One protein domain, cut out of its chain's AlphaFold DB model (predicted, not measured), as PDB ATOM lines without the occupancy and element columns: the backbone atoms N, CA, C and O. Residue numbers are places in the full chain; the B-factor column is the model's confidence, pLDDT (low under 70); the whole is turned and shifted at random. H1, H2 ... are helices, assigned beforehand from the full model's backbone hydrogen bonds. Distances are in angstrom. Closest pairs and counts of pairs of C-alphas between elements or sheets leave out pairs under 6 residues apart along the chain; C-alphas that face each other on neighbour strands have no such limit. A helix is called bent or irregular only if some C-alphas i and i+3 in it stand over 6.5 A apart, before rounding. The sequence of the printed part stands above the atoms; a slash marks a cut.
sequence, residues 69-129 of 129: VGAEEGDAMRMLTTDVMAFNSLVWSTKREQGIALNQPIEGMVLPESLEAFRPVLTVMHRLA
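What this domain is: This is residues 69 to 129 of the 129 residues of the protein "Anticodon_1 domain-containing protein" of Candidatus Poseidoniales archaeon (UniProt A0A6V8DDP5). One long helix, H1, makes the length of a rod, and a shorter helix, H2, packs slantwise on residues 80 to 91 of it, reached by a long loop that folds back from the far end of H1. Residues 70 to 77, of which 72 to 77 belong to H1, stick out free. The printed part has 61 residues with two named helices, H1 then H2, and no named strand; the class is all helix. It is loose, with a radius of gyration of the C-alphas of 13.2 A and spans of 43 by 18 by 16 A.

How they stand to each other: H1, residues 72 to 97, touches H2, residues 113 to 126, with its residues 80 to 91 alone. The closest C-alphas are those of Val 84 and Leu 115, 7.1 A apart. The two run the same way at a steep tilt of 48 degrees. O i to N i+4 pairs are within hydrogen-bond range in 19 of 22 cases in H1 and 6 of 10 in H2.

Where its parts are: H1 begins at C-alpha 72 (245.255, 240.411, 373.818) and is 38.6 A long from first to last C-alpha. H2 is 17.1 A long, ends at C-alpha 126 (241.831, 268.051, 383.854), and is irregular, with C-alphas 117 and 120 7.8 A apart.

The domain as a whole: The C-alphas of Gly 70 and Gly 99, the two farthest apart, are 42.9 A apart. Residues 98 to 112 form the long link. The printed part has no cut, and no printed residue is under 70 in pLDDT.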
ATOM      1  N   VAL A  69     251.900 243.803 369.245       88.31
ATOM      2  CA  VAL A  69     250.764 243.773 368.302       88.31
ATOM      3  C   VAL A  69     250.235 242.345 368.161       88.31
ATOM      4  O   VAL A  69     251.019 241.427 367.937       88.31
ATOM      5  N   GLY A  70     248.914 242.162 368.261       92.00
ATOM      6  CA  GLY A  70     248.279 240.840 368.222       92.00
ATOM      7  C   GLY A  70     248.262 240.106 369.566       92.00
ATOM      8  O   GLY A  70     247.753 238.989 369.634       92.00
ATOM      9  N   ALA A  71     248.807 240.709 370.627       95.19
ATOM     10  CA  ALA A  71     248.643 240.230 371.991       95.19
ATOM     11  C   ALA A  71     247.390 240.855 372.623       95.19
ATOM     12  O   ALA A  71     247.179 242.064 372.516       95.19
ATOM     13  N   GLU A  72     246.578 240.034 373.294       95.38
ATOM     14  CA  GLU A  72     245.255 240.411 373.818       95.38
ATOM     15  C   GLU A  72     245.306 241.644 374.731       95.38
ATOM     16  O   GLU A  72     244.567 242.605 374.520       95.38
ATOM     17  N   GLU A  73     246.225 241.660 375.702       92.88
ATOM     18  CA  GLU A  73     246.385 242.780 376.633       92.88
ATOM     19  C   GLU A  73     246.855 244.053 375.916       92.88
ATOM     20  O   GLU A  73     246.275 245.129 376.093       92.88
ATOM     21  N   GLY A  74     247.868 243.938 375.052       93.69
ATOM     22  CA  GLY A  74     248.354 245.062 374.257       93.69
ATOM     23  C   GLY A  74     247.276 245.659 373.349       93.69
ATOM     24  O   GLY A  74     247.175 246.885 373.235       93.69
ATOM     25  N   ASP A  75     246.472 244.818 372.696       93.75
ATOM     26  CA  ASP A  75     245.393 245.259 371.810       93.75
ATOM     27  C   ASP A  75     244.273 245.931 372.609       93.75
ATOM     28  O   ASP A  75     243.841 247.025 372.234       93.75
ATOM     29  N   ALA A  76     243.888 245.365 373.758       92.81
ATOM     30  CA  ALA A  76     242.930 245.984 374.670       92.81
ATOM     31  C   ALA A  76     243.398 247.378 375.127       92.81
ATOM     32  O   ALA A  76     242.633 248.341 375.060       92.81
ATOM     33  N   MET A  77     244.673 247.533 375.503       92.19
ATOM     34  CA  MET A  77     245.234 248.842 375.864       92.19
ATOM     35  C   MET A  77     245.233 249.832 374.693       92.19
ATOM     36  O   MET A  77     244.908 251.008 374.874       92.19
ATOM     37  N   ARG A  78     245.575 249.385 373.477       93.44
ATOM     38  CA  ARG A  78     245.555 250.244 372.282       93.44
ATOM     39  C   ARG A  78     244.152 250.752 371.975       93.44
ATOM     40  O   ARG A  78     244.019 251.929 371.635       93.44
ATOM     41  N   MET A  79     243.122 249.923 372.152       92.94
ATOM     42  CA  MET A  79     241.726 250.320 371.935       92.94
ATOM     43  C   MET A  79     241.296 251.492 372.829       92.94
ATOM     44  O   MET A  79     240.593 252.385 372.357       92.94
ATOM     45  N   LEU A  80     241.800 251.566 374.066       95.50
ATOM     46  CA  LEU A  80     241.506 252.668 374.996       95.50
ATOM     47  C   LEU A  80     242.079 254.020 374.538       95.50
ATOM     48  O   LEU A  80     241.643 255.068 375.012       95.50
ATOM     49  N   THR A  81     243.032 254.034 373.599       94.38
ATOM     50  CA  THR A  81     243.641 255.279 373.095       94.38
ATOM     51  C   THR A  81     242.591 256.206 372.488       94.38
ATOM     52  O   THR A  81     242.614 257.412 372.740       94.38
ATOM     53  N   THR A  82     241.650 255.651 371.722       94.19
ATOM     54  CA  THR A  82     240.581 256.426 371.080       94.19
ATOM     55  C   THR A  82     239.670 257.064 372.125       94.19
ATOM     56  O   THR A  82     239.385 258.259 372.033       94.19
ATOM     57  N   ASP A  83     239.297 256.310 373.158       95.75
ATOM     58  CA  ASP A  83     238.451 256.792 374.252       95.75
ATOM     59  C   ASP A  83     239.145 257.912 375.035       95.75
ATOM     60  O   ASP A  83     238.557 258.970 375.273       95.75
ATOM     61  N   VAL A  84     240.432 257.737 375.365       96.25
ATOM     62  CA  VAL A  84     241.243 258.768 376.035       96.25
ATOM     63  C   VAL A  84     241.327 260.039 375.186       96.25
ATOM     64  O   VAL A  84     241.190 261.150 375.705       96.25
ATOM     65  N   MET A  85     241.561 259.909 373.879       95.88
ATOM     66  CA  MET A  85     241.636 261.054 372.968       95.88
ATOM     67  C   MET A  85     240.295 261.783 372.853       95.88
ATOM     68  O   MET A  85     240.274 263.019 372.878       95.88
ATOM     69  N   ALA A  86     239.190 261.038 372.766       95.62
ATOM     70  CA  ALA A  86     237.841 261.585 372.691       95.62
ATOM     71  C   ALA A  86     237.474 262.339 373.975       95.62
ATOM     72  O   ALA A  86     237.078 263.503 373.908       95.62
ATOM     73  N   PHE A  87     237.698 261.727 375.142       96.38
ATOM     74  CA  PHE A  87     237.435 262.358 376.433       96.38
ATOM     75  C   PHE A  87     238.273 263.625 376.633       96.38
ATOM     76  O   PHE A  87     237.744 264.675 376.994       96.38
ATOM     77  N   ASN A  88     239.573 263.573 376.331       95.62
ATOM     78  CA  ASN A  88     240.442 264.746 376.431       95.62
ATOM     79  C   ASN A  88     239.971 265.895 375.534       95.62
ATOM     80  O   ASN A  88     239.938 267.044 375.972       95.62
ATOM     81  N   SER A  89     239.595 265.582 374.293       95.19
ATOM     82  CA  SER A  89     239.101 266.576 373.340       95.19
ATOM     83  C   SER A  89     237.790 267.203 373.809       95.19
ATOM     84  O   SER A  89     237.663 268.422 373.736       95.19
ATOM     85  N   LEU A  90     236.873 266.391 374.351       95.75
ATOM     86  CA  LEU A  90     235.608 266.845 374.929       95.75
ATOM     87  C   LEU A  90     235.837 267.809 376.097       95.75
ATOM     88  O   LEU A  90     235.308 268.913 376.096       95.75
ATOM     89  N   VAL A  91     236.672 267.441 377.073       95.56
ATOM     90  CA  VAL A  91     236.953 268.323 378.219       95.56
ATOM     91  C   VAL A  91     237.548 269.654 377.752       95.56
ATOM     92  O   VAL A  91     237.155 270.721 378.227       95.56
ATOM     93  N   TRP A  92     238.488 269.625 376.804       95.00
ATOM     94  CA  TRP A  92     239.106 270.846 376.292       95.00
ATOM     95  C   TRP A  92     238.139 271.714 375.484       95.00
ATOM     96  O   TRP A  92     238.217 272.939 375.600       95.00
ATOM     97  N   SER A  93     237.244 271.127 374.681       95.56
ATOM     98  CA  SER A  93     236.226 271.892 373.955       95.56
ATOM     99  C   SER A  93     235.229 272.522 374.920       95.56
ATOM    100  O   SER A  93     235.006 273.725 374.837       95.56
ATOM    101  N   THR A  94     234.741 271.769 375.909       95.44
ATOM    102  CA  THR A  94     233.810 272.283 376.922       95.44
ATOM    103  C   THR A  94     234.420 273.433 377.722       95.44
ATOM    104  O   THR A  94     233.782 274.471 377.883       95.44
ATOM    105  N   LYS A  95     235.684 273.318 378.161       94.94
ATOM    106  CA  LYS A  95     236.372 274.435 378.834       94.94
ATOM    107  C   LYS A  95     236.451 275.674 377.944       94.94
ATOM    108  O   LYS A  95     236.165 276.774 378.406       94.94
ATOM    109  N   ARG A  96     236.801 275.507 376.664       95.00
ATOM    110  CA  ARG A  96     236.880 276.624 375.707       95.00
ATOM    111  C   ARG A  96     235.525 277.292 375.491       95.00
ATOM    112  O   ARG A  96     235.465 278.516 375.491       95.00
ATOM    113  N   GLU A  97     234.463 276.508 375.344       95.56
ATOM    114  CA  GLU A  97     233.090 277.001 375.168       95.56
ATOM    115  C   GLU A  97     232.594 277.783 376.391       95.56
ATOM    116  O   GLU A  97     231.907 278.789 376.244       95.56
ATOM    117  N   GLN A  98     233.000 277.370 377.594       94.00
ATOM    118  CA  GLN A  98     232.671 278.050 378.850       94.00
ATOM    119  C   GLN A  98     233.628 279.208 379.194       94.00
ATOM    120  O   GLN A  98     233.472 279.847 380.233       94.00
ATOM    121  N   GLY A  99     234.637 279.490 378.359       94.38
ATOM    122  CA  GLY A  99     235.653 280.513 378.637       94.38
ATOM    123  C   GLY A  99     236.600 280.165 379.795       94.38
ATOM    124  O   GLY A  99     237.279 281.040 380.331       94.38
ATOM    125  N   ILE A 100     236.662 278.892 380.185       93.06
ATOM    126  CA  ILE A 100     237.508 278.373 381.260       93.06
ATOM    127  C   ILE A 100     238.902 278.071 380.697       93.06
ATOM    128  O   ILE A 100     239.061 277.405 379.671       93.06
ATOM    129  N   ALA A 101     239.950 278.529 381.383       91.44
ATOM    130  CA  ALA A 101     241.317 278.175 381.012       91.44
ATOM    131  C   ALA A 101     241.562 276.665 381.201       91.44
ATOM    132  O   ALA A 101     241.083 276.058 382.155       91.44
ATOM    133  N   LEU A 102     242.355 276.037 380.324       87.44
ATOM    134  CA  LEU A 102     242.563 274.578 380.342       87.44
ATOM    135  C   LEU A 102     243.109 274.046 381.679       87.44
ATOM    136  O   LEU A 102     242.827 272.908 382.047       87.44
ATOM    137  N   ASN A 103     243.848 274.882 382.409       86.00
ATOM    138  CA  ASN A 103     244.421 274.579 383.716       86.00
ATOM    139  C   ASN A 103     243.481 274.871 384.898       86.00
ATOM    140  O   ASN A 103     243.905 274.700 386.034       86.00
ATOM    141  N   GLN A 104     242.255 275.346 384.682       92.69
ATOM    142  CA  GLN A 104     241.276 275.586 385.748       92.69
ATOM    143  C   GLN A 104     240.364 274.365 385.945       92.69
ATOM    144  O   GLN A 104     240.224 273.576 385.005       92.69
ATOM    145  N   PRO A 105     239.776 274.172 387.141       92.75
ATOM    146  CA  PRO A 105     238.827 273.089 387.394       92.75
ATOM    147  C   PRO A 105     237.607 273.114 386.469       92.75
ATOM    148  O   PRO A 105     237.221 274.173 385.974       92.75
ATOM    149  N   ILE A 106     237.012 271.943 386.240       93.44
ATOM    150  CA  ILE A 106     235.730 271.788 385.540       93.44
ATOM    151  C   ILE A 106     234.857 270.777 386.283       93.44
ATOM    152  O   ILE A 106     235.324 269.699 386.648       93.44
ATOM    153  N   GLU A 107     233.596 271.144 386.487       91.44
ATOM    154  CA  GLU A 107     232.586 270.330 387.166       91.44
ATOM    155  C   GLU A 107     231.697 269.595 386.153       91.44
ATOM    156  O   GLU A 107     231.561 270.006 384.997       91.44
ATOM    157  N   GLY A 108     231.061 268.509 386.594       88.38
ATOM    158  CA  GLY A 108     230.011 267.827 385.827       88.38
ATOM    159  C   GLY A 108     230.503 266.950 384.670       88.38
ATOM    160  O   GLY A 108     229.688 266.433 383.907       88.38
ATOM    161  N   MET A 109     231.816 266.744 384.541       92.12
ATOM    162  CA  MET A 109     232.377 265.826 383.549       92.12
ATOM    163  C   MET A 109     232.264 264.379 384.028       92.12
ATOM    164  O   MET A 109     232.873 263.986 385.023       92.12
ATOM    165  N   VAL A 110     231.521 263.565 383.281       91.12
ATOM    166  CA  VAL A 110     231.383 262.129 383.552       91.12
ATOM    167  C   VAL A 110     232.464 261.365 382.799       91.12
ATOM    168  O   VAL A 110     232.611 261.511 381.584       91.12
ATOM    169  N   LEU A 111     233.224 260.549 383.527       93.62
ATOM    170  CA  LEU A 111     234.229 259.674 382.938       93.62
ATOM    171  C   LEU A 111     233.548 258.420 382.353       93.62
ATOM    172  O   LEU A 111     232.708 257.834 383.036       93.62
ATOM    173  N   PRO A 112     233.882 257.998 381.121       94.12
ATOM    174  CA  PRO A 112     233.421 256.723 380.577       94.12
ATOM    175  C   PRO A 112     233.918 255.534 381.409       94.12
ATOM    176  O   PRO A 112     235.053 255.552 381.884       94.12
ATOM    177  N   GLU A 113     233.112 254.473 381.499       94.69
ATOM    178  CA  GLU A 113     233.455 253.254 382.254       94.69
ATOM    179  C   GLU A 113     234.766 252.612 381.765       94.69
ATOM    180  O   GLU A 113     235.588 252.165 382.564       94.69
ATOM    181  N   SER A 114     235.026 252.654 380.452       94.62
ATOM    182  CA  SER A 114     236.272 252.151 379.856       94.62
ATOM    183  C   SER A 114     237.525 252.871 380.364       94.62
ATOM    184  O   SER A 114     238.620 252.310 380.323       94.62
ATOM    185  N   LEU A 115     237.386 254.102 380.865       95.88
ATOM    186  CA  LEU A 115     238.494 254.934 381.325       95.88
ATOM    187  C   LEU A 115     238.646 254.972 382.847       95.88
ATOM    188  O   LEU A 115     239.512 255.698 383.338       95.88
ATOM    189  N   GLU A 116     237.877 254.182 383.601       94.88
ATOM    190  CA  GLU A 116     237.939 254.172 385.069       94.88
ATOM    191  C   GLU A 116     239.343 253.883 385.607       94.88
ATOM    192  O   GLU A 116     239.801 254.538 386.544       94.88
ATOM    193  N   ALA A 117     240.090 252.991 384.950       92.94
ATOM    194  CA  ALA A 117     241.483 252.706 385.300       92.94
ATOM    195  C   ALA A 117     242.400 253.947 385.207       92.94
ATOM    196  O   ALA A 117     243.409 254.034 385.907       92.94
ATOM    197  N   PHE A 118     242.043 254.937 384.380       94.31
ATOM    198  CA  PHE A 118     242.777 256.193 384.205       94.31
ATOM    199  C   PHE A 118     242.205 257.355 385.023       94.31
ATOM    200  O   PHE A 118     242.735 258.468 384.938       94.31
ATOM    201  N   ARG A 119     241.166 257.136 385.840       94.62
ATOM    202  CA  ARG A 119     240.547 258.187 386.660       94.62
ATOM    203  C   ARG A 119     241.571 259.022 387.438       94.62
ATOM    204  O   ARG A 119     241.508 260.241 387.307       94.62
ATOM    205  N   PRO A 120     242.547 258.445 388.172       93.25
ATOM    206  CA  PRO A 120     243.482 259.253 388.956       93.25
ATOM    207  C   PRO A 120     244.262 260.257 388.098       93.25
ATOM    208  O   PRO A 120     244.359 261.433 388.442       93.25
ATOM    209  N   VAL A 121     244.774 259.813 386.946       93.88
ATOM    210  CA  VAL A 121     245.586 260.665 386.067       93.88
ATOM    211  C   VAL A 121     244.732 261.689 385.316       93.88
ATOM    212  O   VAL A 121     245.133 262.846 385.191       93.88
ATOM    213  N   LEU A 122     243.530 261.311 384.870       94.75
ATOM    214  CA  LEU A 122     242.617 262.214 384.165       94.75
ATOM    215  C   LEU A 122     242.023 263.277 385.096       94.75
ATOM    216  O   LEU A 122     241.907 264.434 384.689       94.75
ATOM    217  N   THR A 123     241.722 262.927 386.350       93.88
ATOM    218  CA  THR A 123     241.282 263.880 387.377       93.88
ATOM    219  C   THR A 123     242.348 264.933 387.646       93.88
ATOM    220  O   THR A 123     242.030 266.121 387.646       93.88
ATOM    221  N   VAL A 124     243.614 264.532 387.809       92.31
ATOM    222  CA  VAL A 124     244.719 265.479 388.025       92.31
ATOM    223  C   VAL A 124     244.948 266.352 386.791       92.31
ATOM    224  O   VAL A 124     245.018 267.575 386.916       92.31
ATOM    225  N   MET A 125     245.021 265.747 385.599       93.38
ATOM    226  CA  MET A 125     245.296 266.471 384.354       93.38
ATOM    227  C   MET A 125     244.223 267.525 384.053       93.38
ATOM    228  O   MET A 125     244.544 268.660 383.703       93.38
ATOM    229  N   HIS A 126     242.945 267.164 384.192       93.94
ATOM    230  CA  HIS A 126     241.831 268.051 383.854       93.94
ATOM    231  C   HIS A 126     241.297 268.864 385.029       93.94
ATOM    232  O   HIS A 126     240.464 269.741 384.796       93.94
ATOM    233  N   ARG A 127     241.769 268.617 386.257       92.62
ATOM    234  CA  ARG A 127     241.195 269.172 387.493       92.62
ATOM    235  C   ARG A 127     239.685 268.926 387.562       92.62
ATOM    236  O   ARG A 127     238.901 269.864 387.684       92.62
ATOM    237  N   LEU A 128     239.301 267.660 387.400       91.25
ATOM    238  CA  LEU A 128     237.902 267.244 387.507       91.25
ATOM    239  C   LEU A 128     237.454 267.416 388.962       91.25
ATOM    240  O   LEU A 128     238.098 266.858 389.855       91.25
ATOM    241  N   ALA A 129     236.409 268.217 389.168       80.06
ATOM    242  CA  ALA A 129     235.812 268.514 390.468       80.06
ATOM    243  C   ALA A 129     234.478 267.778 390.645       80.06
ATOM    244  O   ALA A 129     233.737 267.649 389.639       80.06
TER     245      ALA A 129